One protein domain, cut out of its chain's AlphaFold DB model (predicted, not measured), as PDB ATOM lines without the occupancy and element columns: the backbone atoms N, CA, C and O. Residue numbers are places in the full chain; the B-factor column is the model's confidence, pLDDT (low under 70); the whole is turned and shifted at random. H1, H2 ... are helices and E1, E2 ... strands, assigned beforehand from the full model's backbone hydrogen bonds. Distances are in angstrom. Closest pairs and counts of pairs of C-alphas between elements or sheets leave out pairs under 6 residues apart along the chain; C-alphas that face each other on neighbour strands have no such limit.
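AT A GLANCE: This is residues 48 to 70 and 129 to 281 of the 281 residues of an uncharacterized protein of Clostridium sp. AF37-7 (UniProt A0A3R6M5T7). What does the domain look like at first sight? One long, twisted sheet of eight strands runs along most of the longest axis: two hairpins, E1 E2 and E3 E4, make one half, and the parallel strands E5 to E8 make the other. Helices H3 to H7 gather along the stretch E4 to E8, with H6 over E7; E1 lies at one end of the long axis, and H1 and H7 lie toward the other. What is it made of? The printed part has 176 residues with eight named strands and seven named helices, in the order E1 E2 H1 H2 E3 E4 H3 E5 H4 H5 E6 H6 E7 H7 E8. The sheet is mixed, in the order E1 to E8 by number, and the class is mixed, helices and strands, with 81 residues, under half, in named elements. The whole is compact, with a radius of gyration of the C-alphas of 16.2 A, and spans 50 by 33 by 33 A, only just elongated.

HOW THE PARTS SIT: Which strands pair from the first edge of the sheet? The edge strand E1, residues 56 to 59, forms a hairpin with E2, residues 63 to 69, antiparallel at 141 degrees, with N 57 and O 65 within hydrogen-bond range at 2.8 A. E3, residues 156 to 161, is antiparallel to E2 at 164 degrees, with N 66 and O 158 2.9 A apart. E3 forms a hairpin with E4, residues 164 to 168, with N 159 and O 166 2.9 A apart. How does the sheet go on? E5, residues 190 to 192, E6, residues 214 to 217, E7, residues 244 to 248, and the edge strand E8, residues 268 to 272, follow, each the parallel neighbour of the strand before. Pairs within hydrogen-bond range are, in that order, N 167 and O 190, 2.9 A; N 216 and O 191, 2.9 A; N 215 and O 245, 2.8 A; N 246 and O 269, 2.9 A. How do helices stand to the sheet? Four strand-helix-strand units, parallel neighbour strands with one or more helices between, have right-handed crossovers: E4 and E5 with H3, residues 174 to 178; E5 and E6 with H4, residues 194 to 197, and H5, residues 204 to 209; E6 and E7 with H6, residues 229 to 237; E7 and E8 with H7, residues 253 to 261. H6 is on the sheet at a height of 10.6 A, over E7 and along it at 0 degrees on the local plane; H3, H4 and H7 only graze the sheet, and H5 is not on it. Which helices touch? H6 is the hub: it touches H1, residues 135 to 139, with C-alphas 139 and 234 closest at 4.6 A, and only just touches H5 and H7, with 3 pairs of C-alphas within 8 A each, the closest being 207 and 235, 6.4 A, and 229 and 255, 7.1 A. H3 touches H5, the closest C-alphas being those of Asp 175 and Phe 206, 6.2 A, while H2, residues 149 to 152, touches no helix. Every O i to N i+4 pair is within hydrogen-bond range in H1, H3, H5 and H6, and 3 of 5 are in H7; H2 and H4 are too short for such a pair.

IN THESE COORDINATES: Where do the anchor points lie? E1 begins at C-alpha 56, (-55.360, 30.569, -31.068), and E8 ends at C-alpha 272, (-27.326, 33.900, -14.092). Which elements are longest? From first to last C-alpha E2 measures 18.8 A, E3 16.3 A, E8 13.4 A, E7 13.2 A, H7 13.1 A, E4 13.0 A and H6 12.0 A.

THE WHOLE: How far does it reach? The two C-alphas farthest apart, those of Lys 61 and Glu 132, are 52.4 A apart. Where is it cut, and which links are long? Residues 71 to 128 are not printed, and C-alphas 70 and 129 are 37.3 A apart across the cut. The links H3 to E5 and E6 to H6 are long, with 11 residues each. Where is confidence low? The pLDDT is under 70 at residues 129 to 131, 275 and 281.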
ATOM      1  N   GLN A  48     -59.592  16.210 -26.542       84.75
ATOM      2  CA  GLN A  48     -58.645  15.665 -27.515       84.75
ATOM      3  C   GLN A  48     -57.206  16.077 -27.200       84.75
ATOM      4  O   GLN A  48     -56.950  17.014 -26.437       84.75
ATOM      5  N   ALA A  49     -56.245  15.379 -27.807       87.25
ATOM      6  CA  ALA A  49     -54.833  15.725 -27.705       87.25
ATOM      7  C   ALA A  49     -54.556  17.139 -28.244       87.25
ATOM      8  O   ALA A  49     -55.115  17.558 -29.258       87.25
ATOM      9  N   ILE A  50     -53.647  17.856 -27.581       90.81
ATOM     10  CA  ILE A  50     -53.184  19.167 -28.037       90.81
ATOM     11  C   ILE A  50     -52.326  18.978 -29.288       90.81
ATOM     12  O   ILE A  50     -51.275  18.339 -29.243       90.81
ATOM     13  N   ILE A  51     -52.785  19.550 -30.397       93.94
ATOM     14  CA  ILE A  51     -52.095  19.538 -31.687       93.94
ATOM     15  C   ILE A  51     -52.078  20.936 -32.292       93.94
ATOM     16  O   ILE A  51     -52.903  21.789 -31.956       93.94
ATOM     17  N   ASN A  52     -51.174  21.148 -33.240       94.62
ATOM     18  CA  ASN A  52     -51.275  22.266 -34.156       94.62
ATOM     19  C   ASN A  52     -52.503  22.077 -35.059       94.62
ATOM     20  O   ASN A  52     -52.491  21.300 -36.013       94.62
ATOM     21  N   ASN A  53     -53.569  22.793 -34.718       89.81
ATOM     22  CA  ASN A  53     -54.831  22.865 -35.452       89.81
ATOM     23  C   ASN A  53     -55.110  24.283 -35.982       89.81
ATOM     24  O   ASN A  53     -56.232  24.580 -36.388       89.81
ATOM     25  N   GLY A  54     -54.114  25.176 -35.942       89.50
ATOM     26  CA  GLY A  54     -54.263  26.582 -36.323       89.50
ATOM     27  C   GLY A  54     -55.133  27.425 -35.380       89.50
ATOM     28  O   GLY A  54     -55.407  28.584 -35.692       89.50
ATOM     29  N   ILE A  55     -55.570  26.884 -34.235       90.06
ATOM     30  CA  ILE A  55     -56.387  27.614 -33.260       90.06
ATOM     31  C   ILE A  55     -55.491  28.459 -32.346       90.06
ATOM     32  O   ILE A  55     -54.460  28.006 -31.846       90.06
ATOM     33  N   ASN A  56     -55.929  29.694 -32.088       91.69
ATOM     34  CA  ASN A  56     -55.360  30.569 -31.068       91.69
ATOM     35  C   ASN A  56     -56.209  30.484 -29.796       91.69
ATOM     36  O   ASN A  56     -57.266  31.110 -29.705       91.69
ATOM     37  N   TYR A  57     -55.744  29.720 -28.813       92.75
ATOM     38  CA  TYR A  57     -56.429  29.537 -27.537       92.75
ATOM     39  C   TYR A  57     -56.325  30.798 -26.684       92.75
ATOM     40  O   TYR A  57     -55.225  31.254 -26.373       92.75
ATOM     41  N   GLN A  58     -57.463  31.362 -26.291       93.12
ATOM     42  CA  GLN A  58     -57.517  32.574 -25.481       93.12
ATOM     43  C   GLN A  58     -57.624  32.240 -23.987       93.12
ATOM     44  O   GLN A  58     -58.513  31.502 -23.561       93.12
ATOM     45  N   PHE A  59     -56.754  32.849 -23.182       90.06
ATOM     46  CA  PHE A  59     -56.755  32.768 -21.724       90.06
ATOM     47  C   PHE A  59     -56.957  34.169 -21.138       90.06
ATOM     48  O   PHE A  59     -56.084  35.040 -21.192       90.06
ATOM     49  N   GLY A  60     -58.141  34.413 -20.578       91.12
ATOM     50  CA  GLY A  60     -58.523  35.755 -20.142       91.12
ATOM     51  C   GLY A  60     -58.612  36.737 -21.317       91.12
ATOM     52  O   GLY A  60     -58.991  36.371 -22.424       91.12
ATOM     53  N   LYS A  61     -58.306  38.017 -21.084       92.06
ATOM     54  CA  LYS A  61     -58.465  39.068 -22.111       92.06
ATOM     55  C   LYS A  61     -57.218  39.309 -22.961       92.06
ATOM     56  O   LYS A  61     -57.338  39.843 -24.055       92.06
ATOM     57  N   GLU A  62     -56.042  38.971 -22.443       96.25
ATOM     58  CA  GLU A  62     -54.766  39.470 -22.975       96.25
ATOM     59  C   GLU A  62     -53.780  38.365 -23.364       96.25
ATOM     60  O   GLU A  62     -52.733  38.689 -23.921       96.25
ATOM     61  N   CYS A  63     -54.074  37.096 -23.052       96.75
ATOM     62  CA  CYS A  63     -53.188  35.968 -23.325       96.75
ATOM     63  C   CYS A  63     -53.772  35.074 -24.419       96.75
ATOM     64  O   CYS A  63     -54.923  34.645 -24.331       96.75
ATOM     65  N   PHE A  64     -52.962  34.777 -25.427       96.44
ATOM     66  CA  PHE A  64     -53.301  33.892 -26.532       96.44
ATOM     67  C   PHE A  64     -52.165  32.899 -26.751       96.44
ATOM     68  O   PHE A  64     -51.002  33.296 -26.791       96.44
ATOM     69  N   ILE A  65     -52.496  31.625 -26.921       96.19
ATOM     70  CA  ILE A  65     -51.528  30.551 -27.134       96.19
ATOM     71  C   ILE A  65     -51.831  29.873 -28.467       96.19
ATOM     72  O   ILE A  65     -52.948  29.418 -28.699       96.19
ATOM     73  N   SER A  66     -50.828  29.803 -29.335       95.56
ATOM     74  CA  SER A  66     -50.874  29.064 -30.599       95.56
ATOM     75  C   SER A  66     -49.972  27.842 -30.479       95.56
ATOM     76  O   SER A  66     -48.805  27.984 -30.109       95.56
ATOM     77  N   VAL A  67     -50.480  26.658 -30.810       96.25
ATOM     78  CA  VAL A  67     -49.689  25.418 -30.815       96.25
ATOM     79  C   VAL A  67     -49.012  25.259 -32.174       96.25
ATOM     80  O   VAL A  67     -49.679  25.314 -33.200       96.25
ATOM     81  N   LEU A  68     -47.693  25.065 -32.179       96.31
ATOM     82  CA  LEU A  68     -46.884  24.860 -33.387       96.31
ATOM     83  C   LEU A  68     -46.641  23.373 -33.664       96.31
ATOM     84  O   LEU A  68     -46.704  22.931 -34.809       96.31
ATOM     85  N   LYS A  69     -46.394  22.603 -32.602       96.00
ATOM     86  CA  LYS A  69     -46.172  21.149 -32.594       96.00
ATOM     87  C   LYS A  69     -46.828  20.567 -31.334       96.00
ATOM     88  O   LYS A  69     -46.974  21.314 -30.364       96.00
ATOM     89  N   PRO A  70     -47.189  19.274 -31.307       95.69
ATOM     90  CA  PRO A  70     -47.106  18.302 -32.403       95.69
ATOM     91  C   PRO A  70     -48.195  18.501 -33.468       95.69
ATOM     92  O   PRO A  70     -49.230  19.112 -33.203       95.69
ATOM     93  N   ASN A 129     -10.707  19.396 -27.682       59.56
ATOM     94  CA  ASN A 129     -10.318  20.476 -26.802       59.56
ATOM     95  C   ASN A 129     -10.911  21.794 -27.323       59.56
ATOM     96  O   ASN A 129     -10.257  22.535 -28.057       59.56
ATOM     97  N   THR A 130     -12.159  22.085 -26.952       63.38
ATOM     98  CA  THR A 130     -12.835  23.351 -27.282       63.38
ATOM     99  C   THR A 130     -12.086  24.568 -26.729       63.38
ATOM    100  O   THR A 130     -12.338  25.694 -27.160       63.38
ATOM    101  N   GLU A 131     -11.119  24.372 -25.823       66.38
ATOM    102  CA  GLU A 131     -10.239  25.419 -25.303       66.38
ATOM    103  C   GLU A 131      -9.395  26.094 -26.391       66.38
ATOM    104  O   GLU A 131      -9.197  27.308 -26.315       66.38
ATOM    105  N   GLU A 132      -8.976  25.375 -27.435       78.31
ATOM    106  CA  GLU A 132      -8.137  25.936 -28.511       78.31
ATOM    107  C   GLU A 132      -8.945  26.473 -29.699       78.31
ATOM    108  O   GLU A 132      -8.432  27.263 -30.489       78.31
ATOM    109  N   MET A 133     -10.219  26.092 -29.802       86.56
ATOM    110  CA  MET A 133     -11.091  26.505 -30.899       86.56
ATOM    111  C   MET A 133     -11.592  27.945 -30.733       86.56
ATOM    112  O   MET A 133     -11.877  28.415 -29.619       86.56
ATOM    113  N   THR A 134     -11.746  28.626 -31.866       91.38
ATOM    114  CA  THR A 134     -12.464  29.901 -31.988       91.38
ATOM    115  C   THR A 134     -13.971  29.703 -31.806       91.38
ATOM    116  O   THR A 134     -14.495  28.598 -31.933       91.38
ATOM    117  N   ILE A 135     -14.698  30.783 -31.507       92.31
ATOM    118  CA  ILE A 135     -16.156  30.721 -31.306       92.31
ATOM    119  C   ILE A 135     -16.850  30.316 -32.612       92.31
ATOM    120  O   ILE A 135     -17.778  29.512 -32.601       92.31
ATOM    121  N   GLU A 136     -16.351  30.814 -33.742       92.19
ATOM    122  CA  GLU A 136     -16.840  30.476 -35.074       92.19
ATOM    123  C   GLU A 136     -16.619  28.996 -35.414       92.19
ATOM    124  O   GLU A 136     -17.502  28.379 -36.006       92.19
ATOM    125  N   GLU A 137     -15.484  28.405 -35.026       92.81
ATOM    126  CA  GLU A 137     -15.245  26.963 -35.184       92.81
ATOM    127  C   GLU A 137     -16.209  26.150 -34.317       92.81
ATOM    128  O   GLU A 137     -16.880  25.265 -34.839       92.81
ATOM    129  N   ILE A 138     -16.364  26.512 -33.037       92.56
ATOM    130  CA  ILE A 138     -17.297  25.840 -32.117       92.56
ATOM    131  C   ILE A 138     -18.739  25.909 -32.649       92.56
ATOM    132  O   ILE A 138     -19.466  24.920 -32.601       92.56
ATOM    133  N   SER A 139     -19.162  27.052 -33.199       92.75
ATOM    134  CA  SER A 139     -20.521  27.219 -33.744       92.75
ATOM    135  C   SER A 139     -20.827  26.297 -34.934       92.75
ATOM    136  O   SER A 139     -21.987  25.957 -35.174       92.75
ATOM    137  N   ARG A 140     -19.789  25.880 -35.671       91.25
ATOM    138  CA  ARG A 140     -19.885  25.081 -36.903       91.25
ATOM    139  C   ARG A 140     -19.593  23.601 -36.687       91.25
ATOM    140  O   ARG A 140     -19.583  22.850 -37.664       91.25
ATOM    141  N   GLU A 141     -19.351  23.181 -35.449       88.81
ATOM    142  CA  GLU A 141     -19.108  21.777 -35.147       88.81
ATOM    143  C   GLU A 141     -20.287  20.911 -35.620       88.81
ATOM    144  O   GLU A 141     -21.455  21.257 -35.399       88.81
ATOM    145  N   PRO A 142     -20.012  19.785 -36.302       79.69
ATOM    146  CA  PRO A 142     -21.058  18.945 -36.857       79.69
ATOM    147  C   PRO A 142     -21.813  18.224 -35.739       79.69
ATOM    148  O   PRO A 142     -21.256  17.380 -35.037       79.69
ATOM    149  N   MET A 143     -23.108  18.507 -35.616       81.50
ATOM    150  CA  MET A 143     -23.987  17.885 -34.626       81.50
ATOM    151  C   MET A 143     -24.868  16.817 -35.265       81.50
ATOM    152  O   MET A 143     -25.258  16.913 -36.431       81.50
ATOM    153  N   SER A 144     -25.199  15.778 -34.499       82.75
ATOM    154  CA  SER A 144     -26.162  14.776 -34.948       82.75
ATOM    155  C   SER A 144     -27.560  15.197 -34.523       82.75
ATOM    156  O   SER A 144     -27.866  15.147 -33.334       82.75
ATOM    157  N   GLU A 145     -28.407  15.562 -35.481       85.00
ATOM    158  CA  GLU A 145     -29.795  15.940 -35.202       85.00
ATOM    159  C   GLU A 145     -30.507  14.888 -34.333       85.00
ATOM    160  O   GLU A 145     -30.353  13.669 -34.515       85.00
ATOM    161  N   ASP A 146     -31.302  15.360 -33.376       81.06
ATOM    162  CA  ASP A 146     -32.071  14.490 -32.501       81.06
ATOM    163  C   ASP A 146     -33.191  13.762 -33.287       81.06
ATOM    164  O   ASP A 146     -34.042  14.326 -33.985       81.06
ATOM    165  N   ASN A 147     -33.163  12.433 -33.195       82.94
ATOM    166  CA  ASN A 147     -34.069  11.518 -33.889       82.94
ATOM    167  C   ASN A 147     -35.168  10.954 -32.962       82.94
ATOM    168  O   ASN A 147     -35.907  10.039 -33.339       82.94
ATOM    169  N   SER A 148     -35.281  11.468 -31.736       84.38
ATOM    170  CA  SER A 148     -36.282  11.063 -30.755       84.38
ATOM    171  C   SER A 148     -37.681  11.473 -31.206       84.38
ATOM    172  O   SER A 148     -38.053  12.646 -31.222       84.38
ATOM    173  N   ILE A 149     -38.507  10.470 -31.516       81.12
ATOM    174  CA  ILE A 149     -39.935  10.664 -31.806       81.12
ATOM    175  C   ILE A 149     -40.640  11.339 -30.620       81.12
ATOM    176  O   ILE A 149     -41.541  12.145 -30.831       81.12
ATOM    177  N   THR A 150     -40.230  11.032 -29.385       81.44
ATOM    178  CA  THR A 150     -40.797  11.650 -28.181       81.44
ATOM    179  C   THR A 150     -40.510  13.149 -28.160       81.44
ATOM    180  O   THR A 150     -41.443  13.936 -28.031       81.44
ATOM    181  N   ASN A 151     -39.255  13.546 -28.382       84.06
ATOM    182  CA  ASN A 151     -38.839  14.950 -28.333       84.06
ATOM    183  C   ASN A 151     -39.489  15.756 -29.469       84.06
ATOM    184  O   ASN A 151     -40.050  16.825 -29.226       84.06
ATOM    185  N   ARG A 152     -39.565  15.180 -30.676       89.62
ATOM    186  CA  ARG A 152     -40.287  15.756 -31.832       89.62
ATOM    187  C   ARG A 152     -41.798  15.898 -31.635       89.62
ATOM    188  O   ARG A 152     -42.446  16.680 -32.326       89.62
ATOM    189  N   SER A 153     -42.364  15.146 -30.696       88.62
ATOM    190  CA  SER A 153     -43.786  15.226 -30.347       88.62
ATOM    191  C   SER A 153     -44.063  16.201 -29.199       88.62
ATOM    192  O   SER A 153     -45.199  16.284 -28.733       88.62
ATOM    193  N   SER A 154     -43.048  16.935 -28.730       91.62
ATOM    194  CA  SER A 154     -43.207  17.927 -27.666       91.62
ATOM    195  C   SER A 154     -44.138  19.065 -28.081       91.62
ATOM    196  O   SER A 154     -44.215  19.440 -29.253       91.62
ATOM    197  N   ILE A 155     -44.820  19.652 -27.099       94.69
ATOM    198  CA  ILE A 155     -45.745  20.761 -27.333       94.69
ATOM    199  C   ILE A 155     -44.953  22.069 -27.429       94.69
ATOM    200  O   ILE A 155     -44.548  22.636 -26.415       94.69
ATOM    201  N   SER A 156     -44.742  22.546 -28.654       97.12
ATOM    202  CA  SER A 156     -44.127  23.851 -28.921       97.12
ATOM    203  C   SER A 156     -45.213  24.895 -29.149       97.12
ATOM    204  O   SER A 156     -46.180  24.629 -29.866       97.12
ATOM    205  N   VAL A 157     -45.061  26.090 -28.577       97.38
ATOM    206  CA  VAL A 157     -46.103  27.129 -28.601       97.38
ATOM    207  C   VAL A 157     -45.549  28.529 -28.852       97.38
ATOM    208  O   VAL A 157     -44.417  28.851 -28.485       97.38
ATOM    209  N   ILE A 158     -46.401  29.390 -29.411       97.81
ATOM    210  CA  ILE A 158     -46.253  30.845 -29.320       97.81
ATOM    211  C   ILE A 158     -47.239  31.354 -28.281       97.81
ATOM    212  O   ILE A 158     -48.438  31.109 -28.395       97.81
ATOM    213  N   ILE A 159     -46.748  32.127 -27.317       97.56
ATOM    214  CA  ILE A 159     -47.581  32.821 -26.334       97.56
ATOM    215  C   ILE A 159     -47.559  34.311 -26.658       97.56
ATOM    216  O   ILE A 159     -46.500  34.939 -26.684       97.56
ATOM    217  N   ARG A 160     -48.730  34.893 -26.899       97.25
ATOM    218  CA  ARG A 160     -48.916  36.340 -27.012       97.25
ATOM    219  C   ARG A 160     -49.564  36.841 -25.740       97.25
ATOM    220  O   ARG A 160     -50.677  36.439 -25.423       97.25
ATOM    221  N   TYR A 161     -48.873  37.720 -25.033       96.88
ATOM    222  CA  TYR A 161     -49.394  38.374 -23.843       96.88
ATOM    223  C   TYR A 161     -49.181  39.878 -23.961       96.88
ATOM    224  O   TYR A 161     -48.043  40.352 -23.953       96.88
ATOM    225  N   ARG A 162     -50.275  40.636 -24.088       94.31
ATOM    226  CA  ARG A 162     -50.227  42.080 -24.385       94.31
ATOM    227  C   ARG A 162     -49.390  42.351 -25.645       94.31
ATOM    228  O   ARG A 162     -49.698  41.831 -26.710       94.31
ATOM    229  N   ASN A 163     -48.327  43.144 -25.528       94.31
ATOM    230  CA  ASN A 163     -47.389  43.461 -26.603       94.31
ATOM    231  C   ASN A 163     -46.170  42.520 -26.649       94.31
ATOM    232  O   ASN A 163     -45.183  42.840 -27.308       94.31
ATOM    233  N   LYS A 164     -46.197  41.398 -25.920       97.31
ATOM    234  CA  LYS A 164     -45.111  40.417 -25.879       97.31
ATOM    235  C   LYS A 164     -45.487  39.175 -26.671       97.31
ATOM    236  O   LYS A 164     -46.596  38.662 -26.542       97.31
ATOM    237  N   LYS A 165     -44.533  38.682 -27.457       97.75
ATOM    238  CA  LYS A 165     -44.638  37.449 -28.245       97.75
ATOM    239  C   LYS A 165     -43.487  36.537 -27.839       97.75
ATOM    240  O   LYS A 165     -42.331  36.910 -28.003       97.75
ATOM    241  N   LEU A 166     -43.801  35.388 -27.258       98.00
ATOM    242  CA  LEU A 166     -42.842  34.467 -26.653       98.00
ATOM    243  C   LEU A 166     -42.862  33.148 -27.427       98.00
ATOM    244  O   LEU A 166     -43.945  32.647 -27.733       98.00
ATOM    245  N   LEU A 167     -41.693  32.585 -27.720       98.06
ATOM    246  CA  LEU A 167     -41.542  31.297 -28.396       98.06
ATOM    247  C   LEU A 167     -41.027  30.245 -27.415       98.06
ATOM    248  O   LEU A 167     -39.968  30.418 -26.813       98.06
ATOM    249  N   PHE A 168     -41.760  29.143 -27.284       97.75
ATOM    250  CA  PHE A 168     -41.371  27.998 -26.465       97.75
ATOM    251  C   PHE A 168     -41.263  26.756 -27.341       97.75
ATOM    252  O   PHE A 168     -42.260  26.279 -27.876       97.75
ATOM    253  N   LEU A 169     -40.046  26.230 -27.469       95.81
ATOM    254  CA  LEU A 169     -39.736  25.114 -28.370       95.81
ATOM    255  C   LEU A 169     -39.805  23.739 -27.692       95.81
ATOM    256  O   LEU A 169     -39.562  22.731 -28.346       95.81
ATOM    257  N   ALA A 170     -40.105  23.693 -26.389       93.56
ATOM    258  CA  ALA A 170     -40.047  22.476 -25.578       93.56
ATOM    259  C   ALA A 170     -38.737  21.708 -25.833       93.56
ATOM    260  O   ALA A 170     -37.686  22.318 -25.626       93.56
ATOM    261  N   ASP A 171     -38.802  20.454 -26.287       91.25
ATOM    262  CA  ASP A 171     -37.645  19.630 -26.661       91.25
ATOM    263  C   ASP A 171     -37.635  19.290 -28.166       91.25
ATOM    264  O   ASP A 171     -36.963  18.366 -28.607       91.25
ATOM    265  N   ASN A 172     -38.387  20.036 -28.981       92.38
ATOM    266  CA  ASN A 172     -38.469  19.800 -30.425       92.38
ATOM    267  C   ASN A 172     -37.144  20.069 -31.153       92.38
ATOM    268  O   ASN A 172     -36.238  20.705 -30.616       92.38
ATOM    269  N   ILE A 173     -37.072  19.643 -32.415       93.06
ATOM    270  CA  ILE A 173     -36.065  20.158 -33.350       93.06
ATOM    271  C   ILE A 173     -36.522  21.536 -33.810       93.06
ATOM    272  O   ILE A 173     -37.672  21.703 -34.222       93.06
ATOM    273  N   ALA A 174     -35.646  22.530 -33.705       93.44
ATOM    274  CA  ALA A 174     -35.995  23.910 -34.010       93.44
ATOM    275  C   ALA A 174     -36.444  24.088 -35.474       93.44
ATOM    276  O   ALA A 174     -37.399  24.823 -35.730       93.44
ATOM    277  N   ASP A 175     -35.835  23.346 -36.402       91.06
ATOM    278  CA  ASP A 175     -36.154  23.388 -37.835       91.06
ATOM    279  C   ASP A 175     -37.558  22.872 -38.146       91.06
ATOM    280  O   ASP A 175     -38.305  23.538 -38.862       91.06
ATOM    281  N   ASP A 176     -37.981  21.778 -37.501       91.88
ATOM    282  CA  ASP A 176     -39.360  21.275 -37.600       91.88
ATOM    283  C   ASP A 176     -40.382  22.348 -37.177       91.88
ATOM    284  O   ASP A 176     -41.536  22.318 -37.599       91.88
ATOM    285  N   VAL A 177     -39.996  23.286 -36.303       93.31
ATOM    286  CA  VAL A 177     -40.867  24.377 -35.849       93.31
ATOM    287  C   VAL A 177     -40.845  25.561 -36.822       93.31
ATOM    288  O   VAL A 177     -41.878  26.218 -36.974       93.31
ATOM    289  N   LEU A 178     -39.720  25.836 -37.500       92.25
ATOM    290  CA  LEU A 178     -39.571  26.974 -38.424       92.25
ATOM    291  C   LEU A 178     -40.627  26.991 -39.528       92.25
ATOM    292  O   LEU A 178     -41.048  28.085 -39.930       92.25
ATOM    293  N   GLU A 179     -41.052  25.810 -39.980       89.38
ATOM    294  CA  GLU A 179     -42.088  25.612 -41.001       89.38
ATOM    295  C   GLU A 179     -43.438  26.239 -40.612       89.38
ATOM    296  O   GLU A 179     -44.195  26.673 -41.477       89.38
ATOM    297  N   TYR A 180     -43.729  26.332 -39.311       91.25
ATOM    298  CA  TYR A 180     -45.006  26.828 -38.779       91.25
ATOM    299  C   TYR A 180     -44.962  28.294 -38.340       91.25
ATOM    300  O   TYR A 180     -45.964  28.846 -37.879       91.25
ATOM    301  N   LEU A 181     -43.803  28.936 -38.443       92.12
ATOM    302  CA  LEU A 181     -43.629  30.331 -38.065       92.12
ATOM    303  C   LEU A 181     -43.891  31.254 -39.269       92.12
ATOM    304  O   LEU A 181     -43.591  30.924 -40.415       92.12
ATOM    305  N   SER A 182     -44.413  32.456 -39.017       87.81
ATOM    306  CA  SER A 182     -44.647  33.454 -40.077       87.81
ATOM    307  C   SER A 182     -43.334  33.876 -40.732       87.81
ATOM    308  O   SER A 182     -42.405  34.245 -40.021       87.81
ATOM    309  N   GLN A 183     -43.242  33.872 -42.064       85.94
ATOM    310  CA  GLN A 183     -42.070  34.414 -42.769       85.94
ATOM    311  C   GLN A 183     -41.924  35.937 -42.603       85.94
ATOM    312  O   GLN A 183     -40.816  36.449 -42.683       85.94
ATOM    313  N   GLU A 184     -43.020  36.649 -42.333       85.00
ATOM    314  CA  GLU A 184     -43.038  38.114 -42.221       85.00
ATOM    315  C   GLU A 184     -42.755  38.614 -40.796       85.00
ATOM    316  O   GLU A 184     -42.251  39.717 -40.614       85.00
ATOM    317  N   ASP A 185     -43.082  37.813 -39.776       88.19
ATOM    318  CA  ASP A 185     -42.939  38.193 -38.367       88.19
ATOM    319  C   ASP A 185     -42.215  37.102 -37.565       88.19
ATOM    320  O   ASP A 185     -42.822  36.211 -36.948       88.19
ATOM    321  N   ARG A 186     -40.886  37.226 -37.554       93.38
ATOM    322  CA  ARG A 186     -39.944  36.387 -36.799       93.38
ATOM    323  C   ARG A 186     -39.405  37.066 -35.535       93.38
ATOM    324  O   ARG A 186     -38.475  36.550 -34.924       93.38
ATOM    325  N   GLY A 187     -40.003  38.190 -35.134       96.69
ATOM    326  CA  GLY A 187     -39.664  38.888 -33.898       96.69
ATOM    327  C   GLY A 187     -40.302  38.224 -32.681       96.69
ATOM    328  O   GLY A 187     -41.506  37.937 -32.676       96.69
ATOM    329  N   TYR A 188     -39.506  38.010 -31.637       98.00
ATOM    330  CA  TYR A 188     -39.945  37.491 -30.347       98.00
ATOM    331  C   TYR A 188     -39.333  38.317 -29.221       98.00
ATOM    332  O   TYR A 188     -38.180  38.720 -29.260       98.00
ATOM    333  N   SER A 189     -40.129  38.565 -28.184       98.25
ATOM    334  CA  SER A 189     -39.645  39.173 -26.944       98.25
ATOM    335  C   SER A 189     -38.860  38.192 -26.074       98.25
ATOM    336  O   SER A 189     -38.262  38.614 -25.092       98.25
ATOM    337  N   LEU A 190     -38.978  36.890 -26.348       98.00
ATOM    338  CA  LEU A 190     -38.326  35.822 -25.603       98.00
ATOM    339  C   LEU A 190     -38.373  34.517 -26.401       98.00
ATOM    340  O   LEU A 190     -39.434  34.150 -26.912       98.00
ATOM    341  N   VAL A 191     -37.263  33.783 -26.418       98.38
ATOM    342  CA  VAL A 191     -37.181  32.425 -26.971       98.38
ATOM    343  C   VAL A 191     -36.655  31.472 -25.898       98.38
ATOM    344  O   VAL A 191     -35.511  31.588 -25.463       98.38
ATOM    345  N   LYS A 192     -37.459  30.494 -25.469       97.62
ATOM    346  CA  LYS A 192     -36.939  29.359 -24.691       97.62
ATOM    347  C   LYS A 192     -36.319  28.352 -25.649       97.62
ATOM    348  O   LYS A 192     -37.038  27.780 -26.472       97.62
ATOM    349  N   LEU A 193     -35.011  28.139 -25.508       96.88
ATOM    350  CA  LEU A 193     -34.255  27.216 -26.351       96.88
ATOM    351  C   LEU A 193     -34.793  25.782 -26.225       96.88
ATOM    352  O   LEU A 193     -35.282  25.398 -25.149       96.88
ATOM    353  N   PRO A 194     -34.727  24.995 -27.315       94.25
ATOM    354  CA  PRO A 194     -35.209  23.629 -27.298       94.25
ATOM    355  C   PRO A 194     -34.302  22.769 -26.424       94.25
ATOM    356  O   PRO A 194     -33.099  23.022 -26.337       94.25
ATOM    357  N   HIS A 195     -34.882  21.760 -25.777       91.81
ATOM    358  CA  HIS A 195     -34.164  20.671 -25.117       91.81
ATOM    359  C   HIS A 195     -32.992  21.166 -24.259       91.81
ATOM    360  O   HIS A 195     -31.842  20.767 -24.415       91.81
ATOM    361  N   HIS A 196     -33.286  22.129 -23.382       92.50
ATOM    362  CA  HIS A 196     -32.315  22.718 -22.459       92.50
ATOM    363  C   HIS A 196     -31.088  23.392 -23.109       92.50
ATOM    364  O   HIS A 196     -30.111  23.663 -22.412       92.50
ATOM    365  N   GLY A 197     -31.138  23.711 -24.404       92.12
ATOM    366  CA  GLY A 197     -30.004  24.243 -25.165       92.12
ATOM    367  C   GLY A 197     -29.107  23.165 -25.782       92.12
ATOM    368  O   GLY A 197     -27.927  23.430 -26.004       92.12
ATOM    369  N   SER A 198     -29.639  21.967 -26.032       93.12
ATOM    370  CA  SER A 198     -28.972  20.909 -26.801       93.12
ATOM    371  C   SER A 198     -28.649  21.369 -28.227       93.12
ATOM    372  O   SER A 198     -29.526  21.873 -28.936       93.12
ATOM    373  N   ALA A 199     -27.412  21.142 -28.667       93.31
ATOM    374  CA  ALA A 199     -26.951  21.463 -30.016       93.31
ATOM    375  C   ALA A 199     -27.548  20.525 -31.078       93.31
ATOM    376  O   ALA A 199     -27.622  20.878 -32.251       93.31
ATOM    377  N   ASN A 200     -28.059  19.361 -30.665       91.06
ATOM    378  CA  ASN A 200     -28.751  18.420 -31.550       91.06
ATOM    379  C   ASN A 200     -30.178  18.868 -31.912       91.06
ATOM    380  O   ASN A 200     -30.828  18.239 -32.748       91.06
ATOM    381  N   ASN A 201     -30.686  19.914 -31.252       93.38
ATOM    382  CA  ASN A 201     -32.064  20.382 -31.382       93.38
ATOM    383  C   ASN A 201     -32.155  21.803 -31.967       93.38
ATOM    384  O   ASN A 201     -33.264  22.313 -32.118       93.38
ATOM    385  N   ILE A 202     -31.029  22.446 -32.294       94.06
ATOM    386  CA  ILE A 202     -30.970  23.809 -32.833       94.06
ATOM    387  C   ILE A 202     -30.002  23.890 -34.018       94.06
ATOM    388  O   ILE A 202     -28.930  23.291 -33.999       94.06
ATOM    389  N   SER A 203     -30.372  24.656 -35.039       92.44
ATOM    390  CA  SER A 203     -29.598  24.840 -36.269       92.44
ATOM    391  C   SER A 203     -29.135  26.292 -36.431       92.44
ATOM    392  O   SER A 203     -29.623  27.197 -35.748       92.44
ATOM    393  N   ASP A 204     -28.211  26.519 -37.367       92.81
ATOM    394  CA  ASP A 204     -27.823  27.875 -37.774       92.81
ATOM    395  C   ASP A 204     -28.982  28.593 -38.474       92.81
ATOM    396  O   ASP A 204     -29.258  29.752 -38.170       92.81
ATOM    397  N   ASP A 205     -29.730  27.880 -39.324       92.25
ATOM    398  CA  ASP A 205     -30.900  28.414 -40.025       92.25
ATOM    399  C   ASP A 205     -31.950  28.944 -39.041       92.25
ATOM    400  O   ASP A 205     -32.515  30.022 -39.247       92.25
ATOM    401  N   PHE A 206     -32.179  28.236 -37.930       94.56
ATOM    402  CA  PHE A 206     -33.068  28.702 -36.872       94.56
ATOM    403  C   PHE A 206     -32.556  29.985 -36.220       94.56
ATOM    404  O   PHE A 206     -33.326  30.932 -36.047       94.56
ATOM    405  N   VAL A 207     -31.276  30.021 -35.842       95.38
ATOM    406  CA  VAL A 207     -30.675  31.187 -35.181       95.38
ATOM    407  C   VAL A 207     -30.728  32.410 -36.096       95.38
ATOM    408  O   VAL A 207     -31.147  33.480 -35.652       95.38
ATOM    409  N   GLU A 208     -30.394  32.253 -37.375       93.81
ATOM    410  CA  GLU A 208     -30.446  33.330 -38.365       93.81
ATOM    411  C   GLU A 208     -31.878  33.816 -38.612       93.81
ATOM    412  O   GLU A 208     -32.116  35.023 -38.605       93.81
ATOM    413  N   CYS A 209     -32.856  32.911 -38.722       94.25
ATOM    414  CA  CYS A 209     -34.246  33.276 -39.007       94.25
ATOM    415  C   CYS A 209     -34.974  33.990 -37.859       94.25
ATOM    416  O   CYS A 209     -36.008  34.611 -38.109       94.25
ATOM    417  N   ILE A 210     -34.531  33.842 -36.608       96.00
ATOM    418  CA  ILE A 210     -35.270  34.306 -35.425       96.00
ATOM    419  C   ILE A 210     -34.657  35.581 -34.854       96.00
ATOM    420  O   ILE A 210     -33.475  35.621 -34.516       96.00
ATOM    421  N   GLU A 211     -35.491  36.603 -34.660       96.56
ATOM    422  CA  GLU A 211     -35.097  37.869 -34.042       96.56
ATOM    423  C   GLU A 211     -35.558  37.913 -32.584       96.56
ATOM    424  O   GLU A 211     -36.758  37.935 -32.299       96.56
ATOM    425  N   SER A 212     -34.604  37.906 -31.650       97.75
ATOM    426  CA  SER A 212     -34.870  38.002 -30.214       97.75
ATOM    427  C   SER A 212     -33.645  38.526 -29.477       97.75
ATOM    428  O   SER A 212     -32.534  38.043 -29.674       97.75
ATOM    429  N   ASP A 213     -33.854  39.466 -28.560       97.81
ATOM    430  CA  ASP A 213     -32.813  39.936 -27.643       97.81
ATOM    431  C   ASP A 213     -32.725  39.090 -26.365       97.81
ATOM    432  O   ASP A 213     -31.828  39.297 -25.555       97.81
ATOM    433  N   THR A 214     -33.648  38.146 -26.166       98.19
ATOM    434  CA  THR A 214     -33.792  37.403 -24.912       98.19
ATOM    435  C   THR A 214     -33.982  35.912 -25.176       98.19
ATOM    436  O   THR A 214     -34.923  35.494 -25.858       98.19
ATOM    437  N   TYR A 215     -33.120  35.099 -24.572       98.31
ATOM    438  CA  TYR A 215     -33.139  33.642 -24.653       98.31
ATOM    439  C   TYR A 215     -33.172  33.023 -23.256       98.31
ATOM    440  O   TYR A 215     -32.537  33.531 -22.332       98.31
ATOM    441  N   LEU A 216     -33.896  31.912 -23.096       97.44
ATOM    442  CA  LEU A 216     -33.945  31.155 -21.842       97.44
ATOM    443  C   LEU A 216     -33.360  29.755 -22.002       97.44
ATOM    444  O   LEU A 216     -33.753  29.007 -22.903       97.44
ATOM    445  N   VAL A 217     -32.525  29.373 -21.037       94.69
ATOM    446  CA  VAL A 217     -31.977  28.026 -20.871       94.69
ATOM    447  C   VAL A 217     -32.367  27.490 -19.493       94.69
ATOM    448  O   VAL A 217     -32.087  28.088 -18.454       94.69
ATOM    449  N   SER A 218     -33.042  26.340 -19.474       88.94
ATOM    450  CA  SER A 218     -33.680  25.776 -18.275       88.94
ATOM    451  C   SER A 218     -33.017  24.470 -17.838       88.94
ATOM    452  O   SER A 218     -33.592  23.402 -17.992       88.94
ATOM    453  N   THR A 219     -31.798  24.529 -17.305       87.50
ATOM    454  CA  THR A 219     -31.047  23.336 -16.863       87.50
ATOM    455  C   THR A 219     -30.019  23.689 -15.795       87.50
ATOM    456  O   THR A 219     -29.591  24.837 -15.701       87.50
ATOM    457  N   ASN A 220     -29.647  22.698 -14.983       85.62
ATOM    458  CA  ASN A 220     -28.527  22.748 -14.040       85.62
ATOM    459  C   ASN A 220     -27.312  21.924 -14.516       85.62
ATOM    460  O   ASN A 220     -26.345  21.788 -13.779       85.62
ATOM    461  N   SER A 221     -27.364  21.359 -15.729       85.81
ATOM    462  CA  SER A 221     -26.315  20.538 -16.354       85.81
ATOM    463  C   SER A 221     -26.023  19.178 -15.695       85.81
ATOM    464  O   SER A 221     -25.198  18.434 -16.216       85.81
ATOM    465  N   GLU A 222     -26.705  18.786 -14.614       79.00
ATOM    466  CA  GLU A 222     -26.342  17.574 -13.851       79.00
ATOM    467  C   GLU A 222     -26.671  16.259 -14.572       79.00
ATOM    468  O   GLU A 222     -25.926  15.289 -14.461       79.00
ATOM    469  N   LYS A 223     -27.802  16.201 -15.289       72.88
ATOM    470  CA  LYS A 223     -28.307  14.944 -15.870       72.88
ATOM    471  C   LYS A 223     -27.813  14.690 -17.292       72.88
ATOM    472  O   LYS A 223     -27.385  13.585 -17.601       72.88
ATOM    473  N   TYR A 224     -27.919  15.706 -18.141       75.75
ATOM    474  CA  TYR A 224     -27.675  15.599 -19.584       75.75
ATOM    475  C   TYR A 224     -26.500  16.448 -20.054       75.75
ATOM    476  O   TYR A 224     -26.201  16.479 -21.238       75.75
ATOM    477  N   ASN A 225     -25.838  17.152 -19.132       82.75
ATOM    478  CA  ASN A 225     -24.758  18.069 -19.458       82.75
ATOM    479  C   ASN A 225     -25.150  19.118 -20.515       82.75
ATOM    480  O   ASN A 225     -24.323  19.483 -21.333       82.75
ATOM    481  N   HIS A 226     -26.390  19.615 -20.502       86.69
ATOM    482  CA  HIS A 226     -26.829  20.773 -21.293       86.69
ATOM    483  C   HIS A 226     -26.760  22.062 -20.450       86.69
ATOM    484  O   HIS A 226     -26.876  21.973 -19.221       86.69
ATOM    485  N   PRO A 227     -26.643  23.262 -21.054       93.12
ATOM    486  CA  PRO A 227     -26.674  23.550 -22.496       93.12
ATOM    487  C   PRO A 227     -25.366  23.176 -23.182       93.12
ATOM    488  O   PRO A 227     -24.325  23.152 -22.532       93.12
ATOM    489  N   ASP A 228     -25.403  22.936 -24.481       93.81
ATOM    490  CA  ASP A 228     -24.193  22.681 -25.262       93.81
ATOM    491  C   ASP A 228     -23.518  24.008 -25.629       93.81
ATOM    492  O   ASP A 228     -24.186  25.023 -25.853       93.81
ATOM    493  N   ILE A 229     -22.184  24.029 -25.639       95.56
ATOM    494  CA  ILE A 229     -21.432  25.271 -25.881       95.56
ATOM    495  C   ILE A 229     -21.588  25.706 -27.339       95.56
ATOM    496  O   ILE A 229     -21.651  26.896 -27.626       95.56
ATOM    497  N   GLU A 230     -21.762  24.747 -28.235       95.56
ATOM    498  CA  GLU A 230     -22.069  24.899 -29.649       95.56
ATOM    499  C   GLU A 230     -23.358  25.703 -29.844       95.56
ATOM    500  O   GLU A 230     -23.368  26.668 -30.603       95.56
ATOM    501  N   THR A 231     -24.418  25.406 -29.083       96.44
ATOM    502  CA  THR A 231     -25.659  26.199 -29.090       96.44
ATOM    503  C   THR A 231     -25.404  27.655 -28.707       96.44
ATOM    504  O   THR A 231     -25.904  28.575 -29.358       96.44
ATOM    505  N   LEU A 232     -24.622  27.882 -27.647       97.38
ATOM    506  CA  LEU A 232     -24.292  29.233 -27.189       97.38
ATOM    507  C   LEU A 232     -23.408  29.968 -28.205       97.38
ATOM    508  O   LEU A 232     -23.609  31.160 -28.434       97.38
ATOM    509  N   ALA A 233     -22.474  29.261 -28.842       96.56
ATOM    510  CA  ALA A 233     -21.602  29.786 -29.882       96.56
ATOM    511  C   ALA A 233     -22.384  30.189 -31.137       96.56
ATOM    512  O   ALA A 233     -22.155  31.282 -31.647       96.56
ATOM    513  N   LYS A 234     -23.361  29.385 -31.583       96.69
ATOM    514  CA  LYS A 234     -24.265  29.746 -32.693       96.69
ATOM    515  C   LYS A 234     -24.963  31.083 -32.431       96.69
ATOM    516  O   LYS A 234     -24.921  31.980 -33.268       96.69
ATOM    517  N   ILE A 235     -25.531  31.256 -31.233       97.38
ATOM    518  CA  ILE A 235     -26.182  32.517 -30.837       97.38
ATOM    519  C   ILE A 235     -25.162  33.662 -30.752       97.38
ATOM    520  O   ILE A 235     -25.460  34.767 -31.194       97.38
ATOM    521  N   ALA A 236     -23.966  33.423 -30.207       96.69
ATOM    522  CA  ALA A 236     -22.908  34.430 -30.101       96.69
ATOM    523  C   ALA A 236     -22.377  34.899 -31.469       96.69
ATOM    524  O   ALA A 236     -22.059  36.077 -31.634       96.69
ATOM    525  N   CYS A 237     -22.303  34.000 -32.454       95.88
ATOM    526  CA  CYS A 237     -21.846  34.310 -33.807       95.88
ATOM    527  C   CYS A 237     -22.838  35.170 -34.600       95.88
ATOM    528  O   CYS A 237     -22.401  35.945 -35.456       95.88
ATOM    529  N   LYS A 238     -24.142  35.095 -34.302       95.56
ATOM    530  CA  LYS A 238     -25.146  35.981 -34.906       95.56
ATOM    531  C   LYS A 238     -24.957  37.413 -34.402       95.56
ATOM    532  O   LYS A 238     -25.357  37.757 -33.287       95.56
ATOM    533  N   ARG A 239     -24.347  38.267 -35.228       95.06
ATOM    534  CA  ARG A 239     -24.106  39.681 -34.898       95.06
ATOM    535  C   ARG A 239     -25.394  40.487 -34.943       95.06
ATOM    536  O   ARG A 239     -26.133  40.424 -35.921       95.06
ATOM    537  N   THR A 240     -25.632  41.274 -33.901       96.12
ATOM    538  CA  THR A 240     -26.856  42.074 -33.754       96.12
ATOM    539  C   THR A 240     -26.540  43.505 -33.330       96.12
ATOM    540  O   THR A 240     -25.536  43.767 -32.673       96.12
ATOM    541  N   GLU A 241     -27.419  44.450 -33.676       95.94
ATOM    542  CA  GLU A 241     -27.329  45.842 -33.195       95.94
ATOM    543  C   GLU A 241     -27.768  45.987 -31.726       95.94
ATOM    544  O   GLU A 241     -27.466  46.980 -31.065       95.94
ATOM    545  N   TYR A 242     -28.487  44.990 -31.210       96.31
ATOM    546  CA  TYR A 242     -28.933  44.885 -29.825       96.31
ATOM    547  C   TYR A 242     -28.116  43.844 -29.051       96.31
ATOM    548  O   TYR A 242     -27.480  42.969 -29.637       96.31
ATOM    549  N   VAL A 243     -28.165  43.910 -27.718       98.00
ATOM    550  CA  VAL A 243     -27.512  42.930 -26.837       98.00
ATOM    551  C   VAL A 243     -28.415  41.715 -26.652       98.00
ATOM    552  O   VAL A 243     -29.510  41.841 -26.101       98.00
ATOM    553  N   LYS A 244     -27.937  40.539 -27.066       98.19
ATOM    554  CA  LYS A 244     -28.579  39.243 -26.815       98.19
ATOM    555  C   LYS A 244     -28.325  38.813 -25.371       98.19
ATOM    556  O   LYS A 244     -27.180  38.675 -24.965       98.19
ATOM    557  N   ARG A 245     -29.373  38.561 -24.594       98.19
ATOM    558  CA  ARG A 245     -29.282  38.085 -23.209       98.19
ATOM    559  C   ARG A 245     -29.700  36.634 -23.126       98.19
ATOM    560  O   ARG A 245     -30.835  36.301 -23.466       98.19
ATOM    561  N   ILE A 246     -28.807  35.779 -22.640       98.19
ATOM    562  CA  ILE A 246     -29.118  34.374 -22.374       98.19
ATOM    563  C   ILE A 246     -29.246  34.190 -20.865       98.19
ATOM    564  O   ILE A 246     -28.280  34.361 -20.126       98.19
ATOM    565  N   TYR A 247     -30.454  33.863 -20.413       97.25
ATOM    566  CA  TYR A 247     -30.762  33.676 -19.001       97.25
ATOM    567  C   TYR A 247     -30.658  32.208 -18.596       97.25
ATOM    568  O   TYR A 247     -31.231  31.324 -19.244       97.25
ATOM    569  N   PHE A 248     -30.008  31.980 -17.457       95.12
ATOM    570  CA  PHE A 248     -29.836  30.677 -16.830       95.12
ATOM    571  C   PHE A 248     -30.379  30.702 -15.400       95.12
ATOM    572  O   PHE A 248     -30.105  31.620 -14.627       95.12
ATOM    573  N   ASN A 249     -31.106  29.653 -15.014       90.56
ATOM    574  CA  ASN A 249     -31.555  29.472 -13.625       90.56
ATOM    575  C   ASN A 249     -30.406  29.165 -12.652       90.56
ATOM    576  O   ASN A 249     -30.567  29.335 -11.446       90.56
ATOM    577  N   TYR A 250     -29.285  28.650 -13.160       90.06
ATOM    578  CA  TYR A 250     -28.146  28.203 -12.369       90.06
ATOM    579  C   TYR A 250     -26.855  28.649 -13.042       90.06
ATOM    580  O   TYR A 250     -26.771  28.682 -14.271       90.06
ATOM    581  N   LYS A 251     -25.836  28.952 -12.238       91.44
ATOM    582  CA  LYS A 251     -24.478  29.105 -12.750       91.44
ATOM    583  C   LYS A 251     -23.926  27.725 -13.107       91.44
ATOM    584  O   LYS A 251     -23.987  26.817 -12.286       91.44
ATOM    585  N   ILE A 252     -23.422  27.585 -14.328       91.88
ATOM    586  CA  ILE A 252     -22.897  26.331 -14.872       91.88
ATOM    587  C   ILE A 252     -21.436  26.576 -15.250       91.88
ATOM    588  O   ILE A 252     -21.163  27.475 -16.044       91.88
ATOM    589  N   ASP A 253     -20.509  25.786 -14.705       92.69
ATOM    590  CA  ASP A 253     -19.066  26.047 -14.824       92.69
ATOM    591  C   ASP A 253     -18.597  26.128 -16.278       92.69
ATOM    592  O   ASP A 253     -17.996  27.122 -16.672       92.69
ATOM    593  N   LYS A 254     -18.995  25.167 -17.124       93.00
ATOM    594  CA  LYS A 254     -18.644  25.192 -18.553       93.00
ATOM    595  C   LYS A 254     -19.184  26.416 -19.304       93.00
ATOM    596  O   LYS A 254     -18.561  26.876 -20.254       93.00
ATOM    597  N   VAL A 255     -20.330  26.958 -18.881       95.06
ATOM    598  CA  VAL A 255     -20.902  28.181 -19.467       95.06
ATOM    599  C   VAL A 255     -20.103  29.396 -19.002       95.06
ATOM    600  O   VAL A 255     -19.773  30.245 -19.821       95.06
ATOM    601  N   ALA A 256     -19.713  29.439 -17.725       94.19
ATOM    602  CA  ALA A 256     -18.851  30.486 -17.181       94.19
ATOM    603  C   ALA A 256     -17.431  30.458 -17.782       94.19
ATOM    604  O   ALA A 256     -16.788  31.500 -17.901       94.19
ATOM    605  N   ASP A 257     -16.928  29.287 -18.174       92.94
ATOM    606  CA  ASP A 257     -15.663  29.162 -18.901       92.94
ATOM    607  C   ASP A 257     -15.793  29.635 -20.352       92.94
ATOM    608  O   ASP A 257     -14.943  30.388 -20.829       92.94
ATOM    609  N   PHE A 258     -16.887  29.283 -21.034       94.31
ATOM    610  CA  PHE A 258     -17.180  29.804 -22.370       94.31
ATOM    611  C   PHE A 258     -17.412  31.323 -22.380       94.31
ATOM    612  O   PHE A 258     -16.968  32.008 -23.299       94.31
ATOM    613  N   GLU A 259     -18.018  31.880 -21.330       94.62
ATOM    614  CA  GLU A 259     -18.214  33.325 -21.160       94.62
ATOM    615  C   GLU A 259     -16.886  34.104 -21.224       94.62
ATOM    616  O   GLU A 259     -16.817  35.200 -21.780       94.62
ATOM    617  N   LYS A 260     -15.786  33.512 -20.738       93.25
ATOM    618  CA  LYS A 260     -14.442  34.106 -20.843       93.25
ATOM    619  C   LYS A 260     -13.943  34.161 -22.291       93.25
ATOM    620  O   LYS A 260     -13.192  35.072 -22.625       93.25
ATOM    621  N   LYS A 261     -14.342  33.214 -23.151       90.69
ATOM    622  CA  LYS A 261     -13.957  33.185 -24.576       90.69
ATOM    623  C   LYS A 261     -14.663  34.265 -25.387       90.69
ATOM    624  O   LYS A 261     -14.059  34.819 -26.298       90.69
ATOM    625  N   ILE A 262     -15.906  34.590 -25.037       91.81
ATOM    626  CA  ILE A 262     -16.674  35.662 -25.691       91.81
ATOM    627  C   ILE A 262     -16.353  37.057 -25.123       91.81
ATOM    628  O   ILE A 262     -16.967  38.042 -25.531       91.81
ATOM    629  N   TYR A 263     -15.382  37.166 -24.206       85.12
ATOM    630  CA  TYR A 263     -14.956  38.434 -23.617       85.12
ATOM    631  C   TYR A 263     -14.470  39.404 -24.708       85.12
ATOM    632  O   TYR A 263     -13.436  39.192 -25.340       85.12
ATOM    633  N   GLY A 264     -15.238  40.473 -24.939       87.75
ATOM    634  CA  GLY A 264     -15.012  41.450 -26.012       87.75
ATOM    635  C   GLY A 264     -16.123  41.497 -27.066       87.75
ATOM    636  O   GLY A 264     -16.177  42.444 -27.851       87.75
ATOM    637  N   MET A 265     -17.040  40.526 -27.070       93.94
ATOM    638  CA  MET A 265     -18.307  40.650 -27.787       93.94
ATOM    639  C   MET A 265     -19.240  41.581 -27.001       93.94
ATOM    640  O   MET A 265     -19.585  41.300 -25.859       93.94
ATOM    641  N   ASN A 266     -19.643  42.696 -27.611       94.56
ATOM    642  CA  ASN A 266     -20.477  43.711 -26.953       94.56
ATOM    643  C   ASN A 266     -21.983  43.494 -27.172       94.56
ATOM    644  O   ASN A 266     -22.798  44.228 -26.621       94.56
ATOM    645  N   ASP A 267     -22.353  42.522 -28.005       96.31
ATOM    646  CA  ASP A 267     -23.719  42.243 -28.442       96.31
ATOM    647  C   ASP A 267     -24.307  40.967 -27.811       96.31
ATOM    648  O   ASP A 267     -25.329  40.458 -28.279       96.31
ATOM    649  N   ILE A 268     -23.683  40.442 -26.749       97.81
ATOM    650  CA  ILE A 268     -24.161  39.274 -26.003       97.81
ATOM    651  C   ILE A 268     -23.805  39.358 -24.510       97.81
ATOM    652  O   ILE A 268     -22.740  39.840 -24.138       97.81
ATOM    653  N   GLU A 269     -24.708  38.884 -23.656       97.00
ATOM    654  CA  GLU A 269     -24.582  38.872 -22.198       97.00
ATOM    655  C   GLU A 269     -25.175  37.570 -21.635       97.00
ATOM    656  O   GLU A 269     -26.277  37.154 -22.016       97.00
ATOM    657  N   PHE A 270     -24.462  36.921 -20.711       97.00
ATOM    658  CA  PHE A 270     -24.967  35.758 -19.980       97.00
ATOM    659  C   PHE A 270     -25.452  36.191 -18.600       97.00
ATOM    660  O   PHE A 270     -24.721  36.796 -17.821       97.00
ATOM    661  N   VAL A 271     -26.708  35.874 -18.292       95.75
ATOM    662  CA  VAL A 271     -27.361  36.303 -17.056       95.75
ATOM    663  C   VAL A 271     -27.702  35.083 -16.213       95.75
ATOM    664  O   VAL A 271     -28.586  34.296 -16.552       95.75
ATOM    665  N   TYR A 272     -27.026  34.938 -15.077       94.00
ATOM    666  CA  TYR A 272     -27.326  33.900 -14.092       94.00
ATOM    667  C   TYR A 272     -28.252  34.473 -13.025       94.00
ATOM    668  O   TYR A 272     -27.926  35.470 -12.377       94.00
ATOM    669  N   LEU A 273     -29.416  33.858 -12.844       89.06
ATOM    670  CA  LEU A 273     -30.391  34.332 -11.868       89.06
ATOM    671  C   LEU A 273     -29.928  34.057 -10.431       89.06
ATOM    672  O   LEU A 273     -29.315  33.029 -10.139       89.06
ATOM    673  N   GLY A 274     -30.214  35.007  -9.537       79.25
ATOM    674  CA  GLY A 274     -29.827  34.929  -8.132       79.25
ATOM    675  C   GLY A 274     -30.638  33.909  -7.330       79.25
ATOM    676  O   GLY A 274     -31.676  33.404  -7.761       79.25
ATOM    677  N   GLU A 275     -30.188  33.630  -6.108       69.75
ATOM    678  CA  GLU A 275     -30.885  32.722  -5.199       69.75
ATOM    679  C   GLU A 275     -32.323  33.213  -4.923       69.75
ATOM    680  O   GLU A 275     -32.556  34.372  -4.584       69.75
ATOM    681  N   GLY A 276     -33.312  32.337  -5.133       70.06
ATOM    682  CA  GLY A 276     -34.742  32.671  -5.035       70.06
ATOM    683  C   GLY A 276     -35.372  33.249  -6.312       70.06
ATOM    684  O   GLY A 276     -36.597  33.265  -6.422       70.06
ATOM    685  N   GLN A 277     -34.576  33.640  -7.310       76.62
ATOM    686  CA  GLN A 277     -35.053  34.032  -8.637       76.62
ATOM    687  C   GLN A 277     -34.983  32.815  -9.562       76.62
ATOM    688  O   GLN A 277     -33.968  32.550 -10.192       76.62
ATOM    689  N   LYS A 278     -36.063  32.031  -9.625       78.00
ATOM    690  CA  LYS A 278     -36.151  30.886 -10.540       78.00
ATOM    691  C   LYS A 278     -37.243  31.109 -11.569       78.00
ATOM    692  O   LYS A 278     -38.376  31.439 -11.217       78.00
ATOM    693  N   ILE A 279     -36.905  30.876 -12.831       78.00
ATOM    694  CA  ILE A 279     -37.891  30.705 -13.888       78.00
ATOM    695  C   ILE A 279     -38.404  29.273 -13.775       78.00
ATOM    696  O   ILE A 279     -37.667  28.315 -14.023       78.00
ATOM    697  N   TYR A 280     -39.663  29.143 -13.375       73.62
ATOM    698  CA  TYR A 280     -40.401  27.890 -13.438       73.62
ATOM    699  C   TYR A 280     -41.104  27.853 -14.793       73.62
ATOM    700  O   TYR A 280     -41.895  28.748 -15.094       73.62
ATOM    701  N   LEU A 281     -40.744  26.868 -15.613       62.12
ATOM    702  CA  LEU A 281     -41.321  26.608 -16.930       62.12
ATOM    703  C   LEU A 281     -41.998  25.245 -16.919       62.12
ATOM    704  O   LEU A 281     -41.438  24.343 -16.255       62.12
TER     705      LEU A 281